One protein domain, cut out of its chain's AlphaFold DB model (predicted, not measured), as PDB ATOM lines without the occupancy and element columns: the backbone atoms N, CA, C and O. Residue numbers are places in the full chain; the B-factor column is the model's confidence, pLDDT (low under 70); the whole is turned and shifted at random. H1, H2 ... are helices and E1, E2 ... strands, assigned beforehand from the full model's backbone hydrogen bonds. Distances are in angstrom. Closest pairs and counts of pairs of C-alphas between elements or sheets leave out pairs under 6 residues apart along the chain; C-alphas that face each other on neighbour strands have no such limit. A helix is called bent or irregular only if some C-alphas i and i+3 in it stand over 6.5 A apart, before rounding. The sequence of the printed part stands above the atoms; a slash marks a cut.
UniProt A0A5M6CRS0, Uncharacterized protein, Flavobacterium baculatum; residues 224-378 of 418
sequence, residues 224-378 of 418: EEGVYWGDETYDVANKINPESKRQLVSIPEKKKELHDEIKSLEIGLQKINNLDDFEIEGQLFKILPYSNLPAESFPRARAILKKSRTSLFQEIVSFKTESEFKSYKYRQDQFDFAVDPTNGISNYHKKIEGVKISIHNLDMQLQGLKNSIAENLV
ATOM      1  N   GLU A 224     198.666 240.358 162.771       86.44
ATOM      2  CA  GLU A 224     197.695 240.045 161.710       86.44
ATOM      3  C   GLU A 224     196.476 240.980 161.711       86.44
ATOM      4  O   GLU A 224     196.057 241.458 160.661       86.44
ATOM      5  N   GLU A 225     195.898 241.238 162.887       80.94
ATOM      6  CA  GLU A 225     194.623 241.953 163.054       80.94
ATOM      7  C   GLU A 225     194.817 243.365 163.629       80.94
ATOM      8  O   GLU A 225     193.902 244.186 163.595       80.94
ATOM      9  N   GLY A 226     195.997 243.657 164.186       79.56
ATOM     10  CA  GLY A 226     196.318 244.936 164.827       79.56
ATOM     11  C   GLY A 226     195.653 245.151 166.193       79.56
ATOM     12  O   GLY A 226     195.918 246.157 166.853       79.56
ATOM     13  N   VAL A 227     194.818 244.213 166.656       83.06
ATOM     14  CA  VAL A 227     194.070 244.312 167.918       83.06
ATOM     15  C   VAL A 227     194.084 242.969 168.651       83.06
ATOM     16  O   VAL A 227     194.141 241.914 168.029       83.06
ATOM     17  N   TYR A 228     194.038 243.010 169.982       88.19
ATOM     18  CA  TYR A 228     193.899 241.835 170.844       88.19
ATOM     19  C   TYR A 228     192.768 242.075 171.844       88.19
ATOM     20  O   TYR A 228     192.713 243.149 172.447       88.19
ATOM     21  N   TRP A 229     191.905 241.077 172.033       83.31
ATOM     22  CA  TRP A 229     190.816 241.079 173.009       83.31
ATOM     23  C   TRP A 229     190.860 239.777 173.801       83.31
ATOM     24  O   TRP A 229     190.617 238.713 173.243       83.31
ATOM     25  N   GLY A 230     191.172 239.870 175.092       84.69
ATOM     26  CA  GLY A 230     191.123 238.739 176.013       84.69
ATOM     27  C   GLY A 230     190.448 239.166 177.306       84.69
ATOM     28  O   GLY A 230     190.846 240.172 177.890       84.69
ATOM     29  N   ASP A 231     189.431 238.430 177.746       82.06
ATOM     30  CA  ASP A 231     188.558 238.838 178.855       82.06
ATOM     31  C   ASP A 231     189.344 239.234 180.117       82.06
ATOM     32  O   ASP A 231     189.121 240.298 180.696       82.06
ATOM     33  N   GLU A 232     190.320 238.415 180.511       86.31
ATOM     34  CA  GLU A 232     191.123 238.626 181.721       86.31
ATOM     35  C   GLU A 232     192.514 239.207 181.452       86.31
ATOM     36  O   GLU A 232     193.199 239.618 182.387       86.31
ATOM     37  N   THR A 233     192.943 239.271 180.195       91.19
ATOM     38  CA  THR A 233     194.324 239.601 179.800       91.19
ATOM     39  C   THR A 233     194.428 240.873 178.963       91.19
ATOM     40  O   THR A 233     195.533 241.322 178.656       91.19
ATOM     41  N   TYR A 234     193.304 241.491 178.595       91.06
ATOM     42  CA  TYR A 234     193.277 242.706 177.780       91.06
ATOM     43  C   TYR A 234     194.052 243.871 178.414       91.06
ATOM     44  O   TYR A 234     194.860 244.531 177.762       91.06
ATOM     45  N   ASP A 235     193.849 244.107 179.706       89.62
ATOM     46  CA  ASP A 235     194.566 245.126 180.476       89.62
ATOM     47  C   ASP A 235     196.061 244.807 180.620       89.62
ATOM     48  O   ASP A 235     196.885 245.718 180.557       89.62
ATOM     49  N   VAL A 236     196.427 243.527 180.747       92.75
ATOM     50  CA  VAL A 236     197.823 243.063 180.734       92.75
ATOM     51  C   VAL A 236     198.481 243.419 179.399       92.75
ATOM     52  O   VAL A 236     199.544 244.040 179.375       92.75
ATOM     53  N   ALA A 237     197.819 243.107 178.283       91.56
ATOM     54  CA  ALA A 237     198.314 243.381 176.937       91.56
ATOM     55  C   ALA A 237     198.386 244.891 176.615       91.56
ATOM     56  O   ALA A 237     199.217 245.341 175.819       91.56
ATOM     57  N   ASN A 238     197.543 245.709 177.248       90.12
ATOM     58  CA  ASN A 238     197.561 247.164 177.096       90.12
ATOM     59  C   ASN A 238     198.669 247.874 177.877       90.12
ATOM     60  O   ASN A 238     198.973 249.021 177.557       90.12
ATOM     61  N   LYS A 239     199.318 247.206 178.837       92.31
ATOM     62  CA  LYS A 239     200.502 247.749 179.524       92.31
ATOM     63  C   LYS A 239     201.767 247.715 178.659       92.31
ATOM     64  O   LYS A 239     202.718 248.433 178.951       92.31
ATOM     65  N   ILE A 240     201.777 246.921 177.584       92.75
ATOM     66  CA  ILE A 240     202.909 246.843 176.655       92.75
ATOM     67  C   ILE A 240     203.080 248.157 175.891       92.75
ATOM     68  O   ILE A 240     202.112 248.716 175.369       92.75
ATOM     69  N   ASN A 241     204.335 248.602 175.778       90.12
ATOM     70  CA  ASN A 241     204.719 249.826 175.081       90.12
ATOM     71  C   ASN A 241     204.107 249.877 173.660       90.12
ATOM     72  O   ASN A 241     204.371 248.983 172.848       90.12
ATOM     73  N   PRO A 242     203.331 250.927 173.320       89.62
ATOM     74  CA  PRO A 242     202.763 251.101 171.984       89.62
ATOM     75  C   PRO A 242     203.804 251.083 170.859       89.62
ATOM     76  O   PRO A 242     203.507 250.628 169.756       89.62
ATOM     77  N   GLU A 243     205.033 251.535 171.125       90.31
ATOM     78  CA  GLU A 243     206.111 251.511 170.136       90.31
ATOM     79  C   GLU A 243     206.487 250.086 169.733       90.31
ATOM     80  O   GLU A 243     206.637 249.802 168.548       90.31
ATOM     81  N   SER A 244     206.534 249.157 170.691       90.62
ATOM     82  CA  SER A 244     206.794 247.744 170.413       90.62
ATOM     83  C   SER A 244     205.729 247.146 169.487       90.62
ATOM     84  O   SER A 244     206.059 246.360 168.602       90.62
ATOM     85  N   LYS A 245     204.465 247.576 169.622       89.19
ATOM     86  CA  LYS A 245     203.368 247.167 168.725       89.19
ATOM     87  C   LYS A 245     203.564 247.714 167.306       89.19
ATOM     88  O   LYS A 245     203.393 246.976 166.342       89.19
ATOM     89  N   ARG A 246     203.986 248.978 167.162       90.06
ATOM     90  CA  ARG A 246     204.300 249.586 165.851       90.06
ATOM     91  C   ARG A 246     205.488 248.912 165.162       90.06
ATOM     92  O   ARG A 246     205.477 248.701 163.949       90.06
ATOM     93  N   GLN A 247     206.514 248.555 165.927       91.50
ATOM     94  CA  GLN A 247     207.693 247.858 165.413       91.50
ATOM     95  C   GLN A 247     207.369 246.439 164.929       91.50
ATOM     96  O   GLN A 247     207.929 245.999 163.927       91.50
ATOM     97  N   LEU A 248     206.411 245.764 165.572       91.94
ATOM     98  CA  LEU A 248     205.942 244.434 165.177       91.94
ATOM     99  C   LEU A 248     205.394 244.391 163.740       91.94
ATOM    100  O   LEU A 248     205.542 243.375 163.070       91.94
ATOM    101  N   VAL A 249     204.799 245.496 163.274       90.06
ATOM    102  CA  VAL A 249     204.238 245.638 161.918       90.06
ATOM    103  C   VAL A 249     205.266 246.226 160.946       90.06
ATOM    104  O   VAL A 249     205.487 245.683 159.865       90.06
ATOM    105  N   SER A 250     205.964 247.292 161.349       92.06
ATOM    106  CA  SER A 250     206.882 248.012 160.452       92.06
ATOM    107  C   SER A 250     208.170 247.250 160.116       92.06
ATOM    108  O   SER A 250     208.741 247.462 159.046       92.06
ATOM    109  N   ILE A 251     208.663 246.363 160.991       92.56
ATOM    110  CA  ILE A 251     209.852 245.545 160.691       92.56
ATOM    111  C   ILE A 251     209.563 244.541 159.554       92.56
ATOM    112  O   ILE A 251     210.339 244.516 158.594       92.56
ATOM    113  N   PRO A 252     208.465 243.754 159.585       92.81
ATOM    114  CA  PRO A 252     208.044 242.937 158.446       92.81
ATOM    115  C   PRO A 252     207.852 243.713 157.137       92.81
ATOM    116  O   PRO A 252     208.251 243.221 156.082       92.81
ATOM    117  N   GLU A 253     207.288 244.924 157.188       92.25
ATOM    118  CA  GLU A 253     207.122 245.786 156.006       92.25
ATOM    119  C   GLU A 253     208.476 246.183 155.403       92.25
ATOM    120  O   GLU A 253     208.718 245.929 154.224       92.25
ATOM    121  N   LYS A 254     209.410 246.677 156.227       94.50
ATOM    122  CA  LYS A 254     210.789 246.979 155.795       94.50
ATOM    123  C   LYS A 254     211.495 245.751 155.229       94.50
ATOM    124  O   LYS A 254     212.212 245.836 154.236       94.50
ATOM    125  N   LYS A 255     211.292 244.580 155.842       94.38
ATOM    126  CA  LYS A 255     211.848 243.318 155.337       94.38
ATOM    127  C   LYS A 255     211.308 243.008 153.942       94.38
ATOM    128  O   LYS A 255     212.087 242.590 153.087       94.38
ATOM    129  N   LYS A 256     210.011 243.211 153.697       94.19
ATOM    130  CA  LYS A 256     209.392 243.008 152.381       94.19
ATOM    131  C   LYS A 256     209.991 243.946 151.327       94.19
ATOM    132  O   LYS A 256     210.373 243.466 150.265       94.19
ATOM    133  N   GLU A 257     210.169 245.225 151.653       94.62
ATOM    134  CA  GLU A 257     210.812 246.208 150.765       94.62
ATOM    135  C   GLU A 257     212.238 245.786 150.367       94.62
ATOM    136  O   GLU A 257     212.591 245.820 149.189       94.62
ATOM    137  N   LEU A 258     213.040 245.300 151.322       94.75
ATOM    138  CA  LEU A 258     214.394 244.801 151.043       94.75
ATOM    139  C   LEU A 258     214.398 243.510 150.203       94.75
ATOM    140  O   LEU A 258     215.308 243.304 149.400       94.75
ATOM    141  N   HIS A 259     213.394 242.634 150.345       93.88
ATOM    142  CA  HIS A 259     213.255 241.466 149.461       93.88
ATOM    143  C   HIS A 259     212.922 241.886 148.026       93.88
ATOM    144  O   HIS A 259     213.474 241.322 147.079       93.88
ATOM    145  N   ASP A 260     212.057 242.889 147.858       94.00
ATOM    146  CA  ASP A 260     211.744 243.456 146.546       94.00
ATOM    147  C   ASP A 260     212.982 244.138 145.923       94.00
ATOM    148  O   ASP A 260     213.217 244.014 144.716       94.00
ATOM    149  N   GLU A 261     213.838 244.769 146.739       95.06
ATOM    150  CA  GLU A 261     215.137 245.300 146.305       95.06
ATOM    151  C   GLU A 261     216.088 244.193 145.824       95.06
ATOM    152  O   GLU A 261     216.644 244.306 144.728       95.06
ATOM    153  N   ILE A 262     216.238 243.095 146.580       93.38
ATOM    154  CA  ILE A 262     217.037 241.933 146.149       93.38
ATOM    155  C   ILE A 262     216.528 241.412 144.809       93.38
ATOM    156  O   ILE A 262     217.320 241.239 143.884       93.38
ATOM    157  N   LYS A 263     215.212 241.231 144.668       94.06
ATOM    158  CA  LYS A 263     214.602 240.747 143.426       94.06
ATOM    159  C   LYS A 263     214.911 241.674 142.245       94.06
ATOM    160  O   LYS A 263     215.212 241.203 141.149       94.06
ATOM    161  N   SER A 264     214.883 242.990 142.456       93.12
ATOM    162  CA  SER A 264     215.266 243.986 141.446       93.12
ATOM    163  C   SER A 264     216.751 243.888 141.058       93.12
ATOM    164  O   SER A 264     217.091 243.895 139.870       93.12
ATOM    165  N   LEU A 265     217.643 243.731 142.043       92.50
ATOM    166  CA  LEU A 265     219.082 243.549 141.823       92.50
ATOM    167  C   LEU A 265     219.393 242.236 141.088       92.50
ATOM    168  O   LEU A 265     220.229 242.230 140.184       92.50
ATOM    169  N   GLU A 266     218.700 241.148 141.420       91.69
ATOM    170  CA  GLU A 266     218.818 239.847 140.753       91.69
ATOM    171  C   GLU A 266     218.361 239.911 139.292       91.69
ATOM    172  O   GLU A 266     219.039 239.377 138.414       91.69
ATOM    173  N   ILE A 267     217.275 240.636 138.996       91.75
ATOM    174  CA  ILE A 267     216.852 240.917 137.614       91.75
ATOM    175  C   ILE A 267     217.940 241.706 136.870       91.75
ATOM    176  O   ILE A 267     218.232 241.420 135.707       91.75
ATOM    177  N   GLY A 268     218.559 242.695 137.521       87.81
ATOM    178  CA  GLY A 268     219.686 243.449 136.964       87.81
ATOM    179  C   GLY A 268     220.889 242.559 136.635       87.81
ATOM    180  O   GLY A 268     221.472 242.680 135.556       87.81
ATOM    181  N   LEU A 269     221.214 241.619 137.521       89.56
ATOM    182  CA  LEU A 269     222.285 240.647 137.321       89.56
ATOM    183  C   LEU A 269     221.963 239.655 136.189       89.56
ATOM    184  O   LEU A 269     222.814 239.401 135.337       89.56
ATOM    185  N   GLN A 270     220.726 239.152 136.116       88.38
ATOM    186  CA  GLN A 270     220.269 238.295 135.014       88.38
ATOM    187  C   GLN A 270     220.367 239.001 133.661       88.38
ATOM    188  O   GLN A 270     220.807 238.392 132.687       88.38
ATOM    189  N   LYS A 271     220.026 240.296 133.592       87.50
ATOM    190  CA  LYS A 271     220.197 241.091 132.366       87.50
ATOM    191  C   LYS A 271     221.648 241.112 131.894       87.50
ATOM    192  O   LYS A 271     221.858 241.039 130.694       87.50
ATOM    193  N   ILE A 272     222.623 241.193 132.805       84.50
ATOM    194  CA  ILE A 272     224.054 241.139 132.461       84.50
ATOM    195  C   ILE A 272     224.447 239.739 131.986       84.50
ATOM    196  O   ILE A 272     225.142 239.604 130.981       84.50
ATOM    197  N   ASN A 273     223.988 238.696 132.678       83.94
ATOM    198  CA  ASN A 273     224.323 237.314 132.334       83.94
ATOM    199  C   ASN A 273     223.760 236.887 130.969       83.94
ATOM    200  O   ASN A 273     224.415 236.114 130.277       83.94
ATOM    201  N   ASN A 274     222.611 237.436 130.565       87.31
ATOM    202  CA  ASN A 274     221.958 237.155 129.282       87.31
ATOM    203  C   ASN A 274     222.540 237.934 128.085       87.31
ATOM    204  O   ASN A 274     222.051 237.765 126.972       87.31
ATOM    205  N   LEU A 275     223.526 238.813 128.293       87.12
ATOM    206  CA  LEU A 275     224.220 239.494 127.196       87.12
ATOM    207  C   LEU A 275     225.098 238.514 126.415       87.12
ATOM    208  O   LEU A 275     225.638 237.576 127.005       87.12
ATOM    209  N   ASP A 276     225.299 238.791 125.125       85.50
ATOM    210  CA  ASP A 276     226.163 237.991 124.257       85.50
ATOM    211  C   ASP A 276     227.593 237.919 124.809       85.50
ATOM    212  O   ASP A 276     228.197 238.940 125.155       85.50
ATOM    213  N   ASP A 277     228.130 236.704 124.846       87.31
ATOM    214  CA  ASP A 277     229.502 236.422 125.252       87.31
ATOM    215  C   ASP A 277     230.490 236.644 124.100       87.31
ATOM    216  O   ASP A 277     230.227 236.303 122.944       87.31
ATOM    217  N   PHE A 278     231.656 237.199 124.425       85.31
ATOM    218  CA  PHE A 278     232.783 237.330 123.509       85.31
ATOM    219  C   PHE A 278     234.095 237.073 124.246       85.31
ATOM    220  O   PHE A 278     234.388 237.731 125.241       85.31
ATOM    221  N   GLU A 279     234.883 236.118 123.768       84.00
ATOM    222  CA  GLU A 279     236.135 235.719 124.408       84.00
ATOM    223  C   GLU A 279     237.330 236.402 123.734       84.00
ATOM    224  O   GLU A 279     237.473 236.362 122.513       84.00
ATOM    225  N   ILE A 280     238.192 237.031 124.535       82.75
ATOM    226  CA  ILE A 280     239.429 237.679 124.088       82.75
ATOM    227  C   ILE A 280     240.561 237.128 124.945       82.75
ATOM    228  O   ILE A 280     240.564 237.344 126.152       82.75
ATOM    229  N   GLU A 281     241.514 236.418 124.333       80.50
ATOM    230  CA  GLU A 281     242.718 235.900 125.015       80.50
ATOM    231  C   GLU A 281     242.410 235.067 126.285       80.50
ATOM    232  O   GLU A 281     243.145 235.118 127.269       80.50
ATOM    233  N   GLY A 282     241.311 234.300 126.284       79.44
ATOM    234  CA  GLY A 282     240.874 233.493 127.434       79.44
ATOM    235  C   GLY A 282     240.043 234.246 128.484       79.44
ATOM    236  O   GLY A 282     239.643 233.654 129.486       79.44
ATOM    237  N   GLN A 283     239.769 235.541 128.282       84.19
ATOM    238  CA  GLN A 283     238.917 236.354 129.149       84.19
ATOM    239  C   GLN A 283     237.541 236.585 128.510       84.19
ATOM    240  O   GLN A 283     237.428 236.945 127.339       84.19
ATOM    241  N   LEU A 284     236.482 236.414 129.305       85.75
ATOM    242  CA  LEU A 284     235.095 236.594 128.880       85.75
ATOM    243  C   LEU A 284     234.666 238.068 128.957       85.75
ATOM    244  O   LEU A 284     234.797 238.712 129.999       85.75
ATOM    245  N   PHE A 285     234.078 238.574 127.880       88.56
ATOM    246  CA  PHE A 285     233.472 239.900 127.797       88.56
ATOM    247  C   PHE A 285     231.991 239.794 127.430       88.56
ATOM    248  O   PHE A 285     231.576 238.860 126.749       88.56
ATOM    249  N   LYS A 286     231.198 240.793 127.836       88.56
ATOM    250  CA  LYS A 286     229.795 240.936 127.420       88.56
ATOM    251  C   LYS A 286     229.648 242.025 126.364       88.56
ATOM    252  O   LYS A 286     230.168 243.129 126.552       88.56
ATOM    253  N   ILE A 287     228.931 241.738 125.278       86.69
ATOM    254  CA  ILE A 287     228.670 242.710 124.207       86.69
ATOM    255  C   ILE A 287     227.492 243.608 124.585       86.69
ATOM    256  O   ILE A 287     226.429 243.143 124.995       86.69
ATOM    257  N   LEU A 288     227.684 244.918 124.434       86.38
ATOM    258  CA  LEU A 288     226.724 245.950 124.809       86.38
ATOM    259  C   LEU A 288     226.685 247.071 123.763       86.38
ATOM    260  O   LEU A 288     227.727 247.456 123.228       86.38
ATOM    261  N   PRO A 289     225.513 247.680 123.512       84.00
ATOM    262  CA  PRO A 289     225.443 248.931 122.772       84.00
ATOM    263  C   PRO A 289     226.245 250.019 123.488       84.00
ATOM    264  O   PRO A 289     226.163 250.162 124.709       84.00
ATOM    265  N   TYR A 290     226.954 250.850 122.725       83.50
ATOM    266  CA  TYR A 290     227.732 251.964 123.273       83.50
ATOM    267  C   TYR A 290     226.886 252.916 124.141       83.50
ATOM    268  O   TYR A 290     227.384 253.466 125.117       83.50
ATOM    269  N   SER A 291     225.594 253.090 123.828       82.62
ATOM    270  CA  SER A 291     224.654 253.902 124.619       82.62
ATOM    271  C   SER A 291     224.526 253.458 126.078       82.62
ATOM    272  O   SER A 291     224.168 254.268 126.930       82.62
ATOM    273  N   ASN A 292     224.824 252.192 126.366       81.06
ATOM    274  CA  ASN A 292     224.676 251.587 127.685       81.06
ATOM    275  C   ASN A 292     226.020 251.506 128.431       81.06
ATOM    276  O   ASN A 292     226.083 250.938 129.522       81.06
ATOM    277  N   LEU A 293     227.092 252.064 127.857       82.88
ATOM    278  CA  LEU A 293     228.428 252.054 128.433       82.88
ATOM    279  C   LEU A 293     228.771 253.419 129.042       82.88
ATOM    280  O   LEU A 293     228.916 254.399 128.309       82.88
ATOM    281  N   PRO A 294     228.950 253.512 130.373       83.25
ATOM    282  CA  PRO A 294     229.464 254.731 130.980       83.25
ATOM    283  C   PRO A 294     230.906 254.970 130.523       83.25
ATOM    284  O   PRO A 294     231.672 254.024 130.332       83.25
ATOM    285  N   ALA A 295     231.286 256.240 130.372       83.44
ATOM    286  CA  ALA A 295     232.608 256.623 129.874       83.44
ATOM    287  C   ALA A 295     233.758 256.074 130.744       83.44
ATOM    288  O   ALA A 295     234.810 255.711 130.229       83.44
ATOM    289  N   GLU A 296     233.504 255.903 132.041       84.38
ATOM    290  CA  GLU A 296     234.394 255.280 133.028       84.38
ATOM    291  C   GLU A 296     234.749 253.815 132.716       84.38
ATOM    292  O   GLU A 296     235.697 253.266 133.274       84.38
ATOM    293  N   SER A 297     234.008 253.150 131.824       84.94
ATOM    294  CA  SER A 297     234.303 251.779 131.402       84.94
ATOM    295  C   SER A 297     235.434 251.684 130.375       84.94
ATOM    296  O   SER A 297     235.830 250.564 130.061       84.94
ATOM    297  N   PHE A 298     235.993 252.801 129.886       86.69
ATOM    298  CA  PHE A 298     237.060 252.795 128.872       86.69
ATOM    299  C   PHE A 298     238.242 251.843 129.162       86.69
ATOM    300  O   PHE A 298     238.672 251.179 128.219       86.69
ATOM    301  N   PRO A 299     238.739 251.659 130.409       85.75
ATOM    302  CA  PRO A 299     239.886 250.775 130.654       85.75
ATOM    303  C   PRO A 299     239.549 249.294 130.411       85.75
ATOM    304  O   PRO A 299     240.401 248.485 130.037       85.75
ATOM    305  N   ARG A 300     238.276 248.945 130.608       87.38
ATOM    306  CA  ARG A 300     237.730 247.579 130.579       87.38
ATOM    307  C   ARG A 300     236.851 247.298 129.357       87.38
ATOM    308  O   ARG A 300     236.272 246.220 129.258       87.38
ATOM    309  N   ALA A 301     236.735 248.266 128.453       88.62
ATOM    310  CA  ALA A 301     236.011 248.137 127.201       88.62
ATOM    311  C   ALA A 301     236.966 247.788 126.055       88.62
ATOM    312  O   ALA A 301     238.136 248.187 126.046       88.62
ATOM    313  N   ARG A 302     236.457 247.052 125.073       90.50
ATOM    314  CA  ARG A 302     237.123 246.712 123.818       90.50
ATOM    315  C   ARG A 302     236.159 246.982 122.669       90.50
ATOM    316  O   ARG A 302     234.989 246.625 122.766       90.50
ATOM    317  N   ALA A 303     236.631 247.625 121.605       89.88
ATOM    318  CA  ALA A 303     235.870 247.742 120.364       89.88
ATOM    319  C   ALA A 303     236.335 246.673 119.378       89.88
ATOM    320  O   ALA A 303     237.523 246.568 119.091       89.88
ATOM    321  N   ILE A 304     235.391 245.899 118.862       89.06
ATOM    322  CA  ILE A 304     235.617 244.790 117.940       89.06
ATOM    323  C   ILE A 304     235.079 245.220 116.582       89.06
ATOM    324  O   ILE A 304     233.905 245.578 116.469       89.06
ATOM    325  N   LEU A 305     235.914 245.216 115.545       88.69
ATOM    326  CA  LEU A 305     235.449 245.574 114.207       88.69
ATOM    327  C   LEU A 305     234.443 244.518 113.716       88.69
ATOM    328  O   LEU A 305     234.774 243.337 113.599       88.69
ATOM    329  N   LYS A 306     233.215 244.931 113.371       85.75
ATOM    330  CA  LYS A 306     232.134 244.000 112.986       85.75
ATOM    331  C   LYS A 306     232.517 243.103 111.808       85.75
ATOM    332  O   LYS A 306     232.167 241.929 111.784       85.75
ATOM    333  N   LYS A 307     233.287 243.638 110.853       84.25
ATOM    334  CA  LYS A 307     233.768 242.900 109.671       84.25
ATOM    335  C   LYS A 307     234.738 241.765 110.015       84.25
ATOM    336  O   LYS A 307     234.799 240.797 109.267       84.25
ATOM    337  N   SER A 308     235.479 241.873 111.118       83.94
ATOM    338  CA  SER A 308     236.446 240.859 111.555       83.94
ATOM    339  C   SER A 308     235.908 239.957 112.669       83.94
ATOM    340  O   SER A 308     236.648 239.109 113.157       83.94
ATOM    341  N   ARG A 309     234.646 240.120 113.095       75.56
ATOM    342  CA  ARG A 309     234.091 239.443 114.282       75.56
ATOM    343  C   ARG A 309     234.135 237.912 114.194       75.56
ATOM    344  O   ARG A 309     234.361 237.262 115.205       75.56
ATOM    345  N   THR A 310     233.947 237.339 113.006       77.00
ATOM    346  CA  THR A 310     233.998 235.883 112.760       77.00
ATOM    347  C   THR A 310     235.321 235.416 112.142       77.00
ATOM    348  O   THR A 310     235.441 234.257 111.752       77.00
ATOM    349  N   SER A 311     236.297 236.317 111.987       79.75
ATOM    350  CA  SER A 311     237.615 236.014 111.421       79.75
ATOM    351  C   SER A 311     238.511 235.334 112.459       79.75
ATOM    352  O   SER A 311     238.377 235.582 113.655       79.75
ATOM    353  N   LEU A 312     239.481 234.539 111.996       71.81
ATOM    354  CA  LEU A 312     240.584 234.031 112.828       71.81
ATOM    355  C   LEU A 312     241.497 235.160 113.341       71.81
ATOM    356  O   LEU A 312     242.163 234.996 114.357       71.81
ATOM    357  N   PHE A 313     241.515 236.303 112.651       79.44
ATOM    358  CA  PHE A 313     242.282 237.494 113.018       79.44
ATOM    359  C   PHE A 313     241.311 238.634 113.332       79.44
ATOM    360  O   PHE A 313     240.914 239.394 112.448       79.44
ATOM    361  N   GLN A 314     240.864 238.694 114.582       82.56
ATOM    362  CA  GLN A 314     239.909 239.694 115.054       82.56
ATOM    363  C   GLN A 314     240.628 241.024 115.309       82.56
ATOM    364  O   GLN A 314     241.625 241.068 116.027       82.56
ATOM    365  N   GLU A 315     240.114 242.123 114.755       86.00
ATOM    366  CA  GLU A 315     240.622 243.462 115.050       86.00
ATOM    367  C   GLU A 315     239.952 244.013 116.312       86.00
ATOM    368  O   GLU A 315     238.761 244.349 116.315       86.00
ATOM    369  N   ILE A 316     240.735 244.096 117.388       87.94
ATOM    370  CA  ILE A 316     240.292 244.526 118.714       87.94
ATOM    371  C   ILE A 316     241.052 245.791 119.110       87.94
ATOM    372  O   ILE A 316     242.281 245.819 119.130       87.94
ATOM    373  N   VAL A 317     240.313 246.838 119.470       88.75
ATOM    374  CA  VAL A 317     240.865 248.110 119.943       88.75
ATOM    375  C   VAL A 317     240.661 248.231 121.449       88.75
ATOM    376  O   VAL A 317     239.541 248.100 121.951       88.75
ATOM    377  N   SER A 318     241.747 248.506 122.170       88.25
ATOM    378  CA  SER A 318     241.737 248.902 123.578       88.25
ATOM    379  C   SER A 318     241.892 250.419 123.704       88.25
ATOM    380  O   SER A 318     242.546 251.054 122.882       88.25
ATOM    381  N   PHE A 319     241.278 251.005 124.731       89.12
ATOM    382  CA  PHE A 319     241.266 252.455 124.934       89.12
ATOM    383  C   PHE A 319     242.217 252.847 126.063       89.12
ATOM    384  O   PHE A 319     242.160 252.275 127.152       89.12
ATOM    385  N   LYS A 320     243.066 253.850 125.829       86.12
ATOM    386  CA  LYS A 320     244.003 254.378 126.835       86.12
ATOM    387  C   LYS A 320     243.431 255.557 127.609       86.12
ATOM    388  O   LYS A 320     243.870 255.821 128.724       86.12
ATOM    389  N   THR A 321     242.476 256.280 127.021       90.38
ATOM    390  CA  THR A 321     241.860 257.460 127.642       90.38
ATOM    391  C   THR A 321     240.349 257.487 127.450       90.38
ATOM    392  O   THR A 321     239.806 256.943 126.487       90.38
ATOM    393  N   GLU A 322     239.660 258.197 128.343       89.31
ATOM    394  CA  GLU A 322     238.216 258.417 128.244       89.31
ATOM    395  C   GLU A 322     237.827 259.177 126.960       89.31
ATOM    396  O   GLU A 322     236.818 258.855 126.337       89.31
ATOM    397  N   SER A 323     238.637 260.151 126.521       87.94
ATOM    398  CA  SER A 323     238.410 260.886 125.262       87.94
ATOM    399  C   SER A 323     238.481 259.978 124.035       87.94
ATOM    400  O   SER A 323     237.672 260.117 123.117       87.94
ATOM    401  N   GLU A 324     239.422 259.033 124.027       89.00
ATOM    402  CA  GLU A 324     239.562 258.052 122.950       89.00
ATOM    403  C   GLU A 324     238.316 257.167 122.862       89.00
ATOM    404  O   GLU A 324     237.716 257.065 121.792       89.00
ATOM    405  N   PHE A 325     237.844 256.636 123.993       89.69
ATOM    406  CA  PHE A 325     236.596 255.871 124.057       89.69
ATOM    407  C   PHE A 325     235.378 256.701 123.626       89.69
ATOM    408  O   PHE A 325     234.583 256.248 122.803       89.69
ATOM    409  N   LYS A 326     235.276 257.959 124.084       88.75
ATOM    410  CA  LYS A 326     234.200 258.886 123.692       88.75
ATOM    411  C   LYS A 326     234.120 259.123 122.187       88.75
ATOM    412  O   LYS A 326     233.019 259.251 121.649       88.75
ATOM    413  N   SER A 327     235.260 259.150 121.497       88.44
ATOM    414  CA  SER A 327     235.307 259.343 120.043       88.44
ATOM    415  C   SER A 327     234.642 258.197 119.261       88.44
ATOM    416  O   SER A 327     234.094 258.419 118.179       88.44
ATOM    417  N   TYR A 328     234.592 256.991 119.841       88.19
ATOM    418  CA  TYR A 328     233.973 255.815 119.228       88.19
ATOM    419  C   TYR A 328     232.440 255.850 119.256       88.19
ATOM    420  O   TYR A 328     231.803 255.048 118.569       88.19
ATOM    421  N   LYS A 329     231.830 256.843 119.923       86.62
ATOM    422  CA  LYS A 329     230.390 257.127 119.822       86.62
ATOM    423  C   LYS A 329     229.925 257.294 118.368       86.62
ATOM    424  O   LYS A 329     228.828 256.872 118.034       86.62
ATOM    425  N   TYR A 330     230.749 257.877 117.498       88.06
ATOM    426  CA  TYR A 330     230.406 258.093 116.083       88.06
ATOM    427  C   TYR A 330     230.746 256.899 115.177       88.06
ATOM    428  O   TYR A 330     230.519 256.959 113.973       88.06
ATOM    429  N   ARG A 331     231.313 255.818 115.730       87.94
ATOM    430  CA  ARG A 331     231.747 254.622 114.985       87.94
ATOM    431  C   ARG A 331     230.955 253.363 115.357       87.94
ATOM    432  O   ARG A 331     231.375 252.255 115.034       87.94
ATOM    433  N   GLN A 332     229.803 253.526 116.006       84.19
ATOM    434  CA  GLN A 332     228.954 252.429 116.493       84.19
ATOM    435  C   GLN A 332     228.438 251.505 115.379       84.19
ATOM    436  O   GLN A 332     228.210 250.315 115.602       84.19
ATOM    437  N   ASP A 333     228.306 252.016 114.155       85.62
ATOM    438  CA  ASP A 333     227.897 251.196 113.013       85.62
ATOM    439  C   ASP A 333     228.982 250.195 112.605       85.62
ATOM    440  O   ASP A 333     228.662 249.119 112.105       85.62
ATOM    441  N   GLN A 334     230.253 250.510 112.874       88.31
ATOM    442  CA  GLN A 334     231.416 249.729 112.443       88.31
ATOM    443  C   GLN A 334     231.946 248.779 113.525       88.31
ATOM    444  O   GLN A 334     232.562 247.769 113.182       88.31
ATOM    445  N   PHE A 335     231.699 249.071 114.804       89.31
ATOM    446  CA  PHE A 335     232.259 248.329 115.936       89.31
ATOM    447  C   PHE A 335     231.178 247.795 116.879       89.31
ATOM    448  O   PHE A 335     230.216 248.497 117.183       89.31
ATOM    449  N   ASP A 336     231.376 246.571 117.364       88.38
ATOM    450  CA  ASP A 336     230.709 246.045 118.556       88.38
ATOM    451  C   ASP A 336     231.554 246.385 119.791       88.38
ATOM    452  O   ASP A 336     232.782 246.438 119.709       88.38
ATOM    453  N   PHE A 337     230.920 246.622 120.941       89.81
ATOM    454  CA  PHE A 337     231.631 246.963 122.174       89.81
ATOM    455  C   PHE A 337     231.486 245.844 123.196       89.81
ATOM    456  O   PHE A 337     230.380 245.504 123.605       89.81
ATOM    457  N   ALA A 338     232.620 245.304 123.620       88.25
ATOM    458  CA  ALA A 338     232.746 244.271 124.633       88.25
ATOM    459  C   ALA A 338     233.256 244.895 125.937       88.25
ATOM    460  O   ALA A 338     234.215 245.667 125.919       88.25
ATOM    461  N   VAL A 339     232.636 244.581 127.074       88.44
ATOM    462  CA  VAL A 339     233.074 245.057 128.396       88.44
ATOM    463  C   VAL A 339     233.251 243.890 129.347       88.44
ATOM    464  O   VAL A 339     232.425 242.981 129.378       88.44
ATOM    465  N   ASP A 340     234.325 243.937 130.134       86.56
ATOM    466  CA  ASP A 340     234.570 242.977 131.208       86.56
ATOM    467  C   ASP A 340     233.445 243.066 132.265       86.56
ATOM    468  O   ASP A 340     233.313 244.098 132.948       86.56
ATOM    469  N   PRO A 341     232.620 242.011 132.421       83.62
ATOM    470  CA  PRO A 341     231.480 242.029 133.326       83.62
ATOM    471  C   PRO A 341     231.879 241.870 134.800       83.62
ATOM    472  O   PRO A 341     231.048 242.130 135.672       83.62
ATOM    473  N   THR A 342     233.127 241.491 135.108       84.12
ATOM    474  CA  THR A 342     233.590 241.101 136.455       84.12
ATOM    475  C   THR A 342     233.274 242.160 137.511       84.12
ATOM    476  O   THR A 342     232.718 241.857 138.567       84.12
ATOM    477  N   ASN A 343     233.556 243.432 137.212       81.62
ATOM    478  CA  ASN A 343     233.283 244.543 138.128       81.62
ATOM    479  C   ASN A 343     231.783 244.804 138.317       81.62
ATOM    480  O   ASN A 343     231.342 245.097 139.430       81.62
ATOM    481  N   GLY A 344     230.997 244.703 137.241       81.50
ATOM    482  CA  GLY A 344     229.546 244.890 137.287       81.50
ATOM    483  C   GLY A 344     228.885 243.806 138.131       81.50
ATOM    484  O   GLY A 344     228.180 244.119 139.089       81.50
ATOM    485  N   ILE A 345     229.198 242.543 137.836       85.56
ATOM    486  CA  ILE A 345     228.726 241.366 138.575       85.56
ATOM    487  C   ILE A 345     229.145 241.448 140.049       85.56
ATOM    488  O   ILE A 345     228.305 241.295 140.932       85.56
ATOM    489  N   SER A 346     230.414 241.766 140.336       87.25
ATOM    490  CA  SER A 346     230.907 241.922 141.711       87.25
ATOM    491  C   SER A 346     230.164 243.021 142.480       87.25
ATOM    492  O   SER A 346     229.842 242.834 143.652       87.25
ATOM    493  N   ASN A 347     229.833 244.147 141.837       88.56
ATOM    494  CA  ASN A 347     229.061 245.223 142.464       88.56
ATOM    495  C   ASN A 347     227.626 244.782 142.801       88.56
ATOM    496  O   ASN A 347     227.165 245.017 143.916       88.56
ATOM    497  N   TYR A 348     226.939 244.094 141.880       90.12
ATOM    498  CA  TYR A 348     225.618 243.518 142.162       90.12
ATOM    499  C   TYR A 348     225.677 242.499 143.304       90.12
ATOM    500  O   TYR A 348     224.883 242.607 144.234       90.12
ATOM    501  N   HIS A 349     226.647 241.576 143.299       91.00
ATOM    502  CA  HIS A 349     226.830 240.624 144.398       91.00
ATOM    503  C   HIS A 349     227.083 241.321 145.739       91.00
ATOM    504  O   HIS A 349     226.434 240.980 146.721       91.00
ATOM    505  N   LYS A 350     227.958 242.338 145.789       93.31
ATOM    506  CA  LYS A 350     228.207 243.119 147.014       93.31
ATOM    507  C   LYS A 350     226.947 243.821 147.524       93.31
ATOM    508  O   LYS A 350     226.709 243.821 148.727       93.31
ATOM    509  N   LYS A 351     226.141 244.405 146.628       94.31
ATOM    510  CA  LYS A 351     224.867 245.044 146.996       94.31
ATOM    511  C   LYS A 351     223.862 244.029 147.530       94.31
ATOM    512  O   LYS A 351     223.319 244.244 148.606       94.31
ATOM    513  N   ILE A 352     223.667 242.916 146.822       92.44
ATOM    514  CA  ILE A 352     222.771 241.832 147.249       92.44
ATOM    515  C   ILE A 352     223.194 241.310 148.625       92.44
ATOM    516  O   ILE A 352     222.350 241.164 149.503       92.44
ATOM    517  N   GLU A 353     224.490 241.081 148.841       93.81
ATOM    518  CA  GLU A 353     225.002 240.613 150.129       93.81
ATOM    519  C   GLU A 353     224.781 241.643 151.248       93.81
ATOM    520  O   GLU A 353     224.317 241.293 152.330       93.81
ATOM    521  N   GLY A 354     225.006 242.933 150.977       94.06
ATOM    522  CA  GLY A 354     224.707 244.009 151.928       94.06
ATOM    523  C   GLY A 354     223.222 244.086 152.316       94.06
ATOM    524  O   GLY A 354     222.892 244.263 153.493       94.06
ATOM    525  N   VAL A 355     222.315 243.898 151.352       94.75
ATOM    526  CA  VAL A 355     220.867 243.856 151.614       94.75
ATOM    527  C   VAL A 355     220.486 242.590 152.394       94.75
ATOM    528  O   VAL A 355     219.719 242.679 153.352       94.75
ATOM    529  N   LYS A 356     221.071 241.426 152.077       94.31
ATOM    530  CA  LYS A 356     220.872 240.177 152.840       94.31
ATOM    531  C   LYS A 356     221.301 240.311 154.301       94.31
ATOM    532  O   LYS A 356     220.559 239.891 155.185       94.31
ATOM    533  N   ILE A 357     222.444 240.945 154.563       95.25
ATOM    534  CA  ILE A 357     222.899 241.252 155.930       95.25
ATOM    535  C   ILE A 357     221.883 242.158 156.640       95.25
ATOM    536  O   ILE A 357     221.553 241.930 157.803       95.25
ATOM    537  N   SER A 358     221.336 243.155 155.941       95.12
ATOM    538  CA  SER A 358     220.315 244.055 156.499       95.12
ATOM    539  C   SER A 358     219.021 243.311 156.852       95.12
ATOM    540  O   SER A 358     218.472 243.523 157.932       95.12
ATOM    541  N   ILE A 359     218.573 242.385 155.997       94.00
ATOM    542  CA  ILE A 359     217.433 241.496 156.276       94.00
ATOM    543  C   ILE A 359     217.711 240.615 157.497       94.00
ATOM    544  O   ILE A 359     216.858 240.512 158.375       94.00
ATOM    545  N   HIS A 360     218.901 240.016 157.586       94.69
ATOM    546  CA  HIS A 360     219.281 239.186 158.728       94.69
ATOM    547  C   HIS A 360     219.276 239.980 160.045       94.69
ATOM    548  O   HIS A 360     218.750 239.511 161.054       94.69
ATOM    549  N   ASN A 361     219.780 241.217 160.026       94.31
ATOM    550  CA  ASN A 361     219.728 242.110 161.182       94.31
ATOM    551  C   ASN A 361     218.284 242.437 161.592       94.31
ATOM    552  O   ASN A 361     217.979 242.433 162.785       94.31
ATOM    553  N   LEU A 362     217.385 242.681 160.630       95.00
ATOM    554  CA  LEU A 362     215.959 242.882 160.914       95.00
ATOM    555  C   LEU A 362     215.302 241.626 161.499       95.00
ATOM    556  O   LEU A 362     214.469 241.751 162.392       95.00
ATOM    557  N   ASP A 363     215.688 240.427 161.055       94.00
ATOM    558  CA  ASP A 363     215.195 239.169 161.628       94.00
ATOM    559  C   ASP A 363     215.635 238.994 163.084       94.00
ATOM    560  O   ASP A 363     214.815 238.660 163.943       94.00
ATOM    561  N   MET A 364     216.898 239.300 163.391       94.69
ATOM    562  CA  MET A 364     217.384 239.299 164.772       94.69
ATOM    563  C   MET A 364     216.660 240.341 165.634       94.69
ATOM    564  O   MET A 364     216.273 240.041 166.764       94.69
ATOM    565  N   GLN A 365     216.428 241.546 165.100       95.19
ATOM    566  CA  GLN A 365     215.670 242.594 165.790       95.19
ATOM    567  C   GLN A 365     214.220 242.178 166.047       95.19
ATOM    568  O   GLN A 365     213.725 242.361 167.158       95.19
ATOM    569  N   LEU A 366     213.547 241.587 165.057       94.25
ATOM    570  CA  LEU A 366     212.168 241.125 165.192       94.25
ATOM    571  C   LEU A 366     212.057 240.005 166.229       94.25
ATOM    572  O   LEU A 366     211.135 240.019 167.043       94.25
ATOM    573  N   GLN A 367     212.995 239.056 166.230       94.50
ATOM    574  CA  GLN A 367     213.010 237.985 167.223       94.50
ATOM    575  C   GLN A 367     213.271 238.528 168.633       94.50
ATOM    576  O   GLN A 367     212.559 238.163 169.568       94.50
ATOM    577  N   GLY A 368     214.238 239.438 168.786       94.69
ATOM    578  CA  GLY A 368     214.513 240.100 170.063       94.69
ATOM    579  C   GLY A 368     213.312 240.895 170.581       94.69
ATOM    580  O   GLY A 368     212.973 240.808 171.760       94.69
ATOM    581  N   LEU A 369     212.609 241.602 169.691       94.69
ATOM    582  CA  LEU A 369     211.387 242.330 170.019       94.69
ATOM    583  C   LEU A 369     210.272 241.388 170.489       94.69
ATOM    584  O   LEU A 369     209.652 241.654 171.517       94.69
ATOM    585  N   LYS A 370     210.027 240.281 169.775       95.38
ATOM    586  CA  LYS A 370     209.017 239.280 170.160       95.38
ATOM    587  C   LYS A 370     209.307 238.688 171.536       95.38
ATOM    588  O   LYS A 370     208.402 238.638 172.364       95.38
ATOM    589  N   ASN A 371     210.560 238.317 171.797       95.06
ATOM    590  CA  ASN A 371     210.976 237.795 173.098       95.06
ATOM    591  C   ASN A 371     210.760 238.836 174.208       95.06
ATOM    592  O   ASN A 371     210.157 238.528 175.229       95.06
ATOM    593  N   SER A 372     211.162 240.090 173.976       95.81
ATOM    594  CA  SER A 372     210.965 241.173 174.945       95.81
ATOM    595  C   SER A 372     209.483 241.446 175.226       95.81
ATOM    596  O   SER A 372     209.096 241.666 176.375       95.81
ATOM    597  N   ILE A 373     208.622 241.410 174.204       95.06
ATOM    598  CA  ILE A 373     207.169 241.539 174.385       95.06
ATOM    599  C   ILE A 373     206.632 240.370 175.216       95.06
ATOM    600  O   ILE A 373     205.883 240.608 176.163       95.06
ATOM    601  N   ALA A 374     207.024 239.134 174.896       95.62
ATOM    602  CA  ALA A 374     206.592 237.944 175.623       95.62
ATOM    603  C   ALA A 374     206.998 238.003 177.106       95.62
ATOM    604  O   ALA A 374     206.156 237.810 177.983       95.62
ATOM    605  N   GLU A 375     208.248 238.364 177.403       95.81
ATOM    606  CA  GLU A 375     208.737 238.546 178.775       95.81
ATOM    607  C   GLU A 375     207.928 239.604 179.537       95.81
ATOM    608  O   GLU A 375     207.458 239.351 180.648       95.81
ATOM    609  N   ASN A 376     207.699 240.772 178.929       95.81
ATOM    610  CA  ASN A 376     206.927 241.844 179.556       95.81
ATOM    611  C   ASN A 376     205.459 241.455 179.786       95.81
ATOM    612  O   ASN A 376     204.894 241.790 180.827       95.81
ATOM    613  N   LEU A 377     204.840 240.721 178.858       95.94
ATOM    614  CA  LEU A 377     203.482 240.196 179.027       95.94
ATOM    615  C   LEU A 377     203.403 239.269 180.245       95.94
ATOM    616  O   LEU A 377     202.498 239.419 181.064       95.94
ATOM    617  N   VAL A 378     204.376 238.367 180.413       96.62
ATOM    618  CA  VAL A 378     204.447 237.471 181.577       96.62
ATOM    619  C   VAL A 378     204.685 238.247 182.873       96.62
ATOM    620  O   VAL A 378     204.049 237.953 183.886       96.62
TER     621      VAL A 378
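Overview. This is residues 224 to 378 of the 418 residues of an uncharacterized protein of Flavobacterium baculatum (UniProt A0A5M6CRS0). A small curled sheet of five strands, with helix H4 over it and the short helix H3 at its side, makes a head at one end of a long two-helix stalk. In the stalk H2 and H5 run side by side, opposite ways, and the small helix H1 sits at the end far from the head. The printed part has 155 residues, with five named helices and five named strands in the order H1 H2 E1 E2 H3 E3 E4 H4 E5 H5; the class is mixed, and the sheet, E1 - E2 - E5 - E3 - E4, is all antiparallel. The whole is extended, a rod spanning 85 by 27 by 24 A, with a radius of gyration of the C-alphas of 26.6 A.

Arrangement. The strongly twisted sheet runs from edge strand E1, residues 277 to 280, through E2, 283 to 288, E5, 335 to 339, and E3, 301 to 305, to edge strand E4, 316 to 318. E1 and E2 form a hairpin, with N 278 and O 285 2.9 A apart; E3 and E4 form another, with N 317 and O 303 at 2.8 A. Between the antiparallel neighbours E2 and E5, N 288 and O 337 are within hydrogen-bond range at 2.9 A, and between the antiparallel neighbours E5 and E3, N 302 and O 338 are within hydrogen-bond range at 2.8 A. H4, residues 322 to 331, is on the sheet at a height of 10.2 A, over E3 and only just over E5, with 3 C-alphas. H3, residues 295 to 300, irregular with C-alphas 296 and 299 7.5 A apart, only grazes the sheet and touches H4 about perpendicular, at 82 degrees, closest at the C-alphas of Phe 298 and Phe 325, 5.7 A. E2, H3, E3 and E4, H4, E5 are split strand-helix-strand units, each with another strand between its two, with right-handed crossovers. H2, residues 242 to 273, touches H5, residues 342 to 378, at a shallow tilt of 18 degrees, opposite ways; their closest C-alphas, Ile 262 and Ile 352, are 5.8 A apart. H1, residues 234 to 238, is close to but not clearly touching H5. Every O i to N i+4 pair is within hydrogen-bond range in H1 and H5, against 26 of 28 in H2, 2 of 6 in H4 and 0 of 2 in H3; O i to N i+3 gives 7 of 7 in H4 and 2 of 3 in H3.

Along the chain. H2 is 47.2 A long from C-alpha 242 at (202.763, 251.101, 171.984), with a kink of 26 degrees near residue 249. H5 is 53.8 A long and ends at C-alpha 378, (204.447, 237.471, 181.577). E2 is 16.1 A long and H4 15.2 A.

Size, cuts and confidence. The C-alphas farthest apart, Glu 232 and Phe 313, are 85.7 A apart. The printed part has no cut and no long link. Its mean pLDDT is 88.8, and no printed residue is under 70.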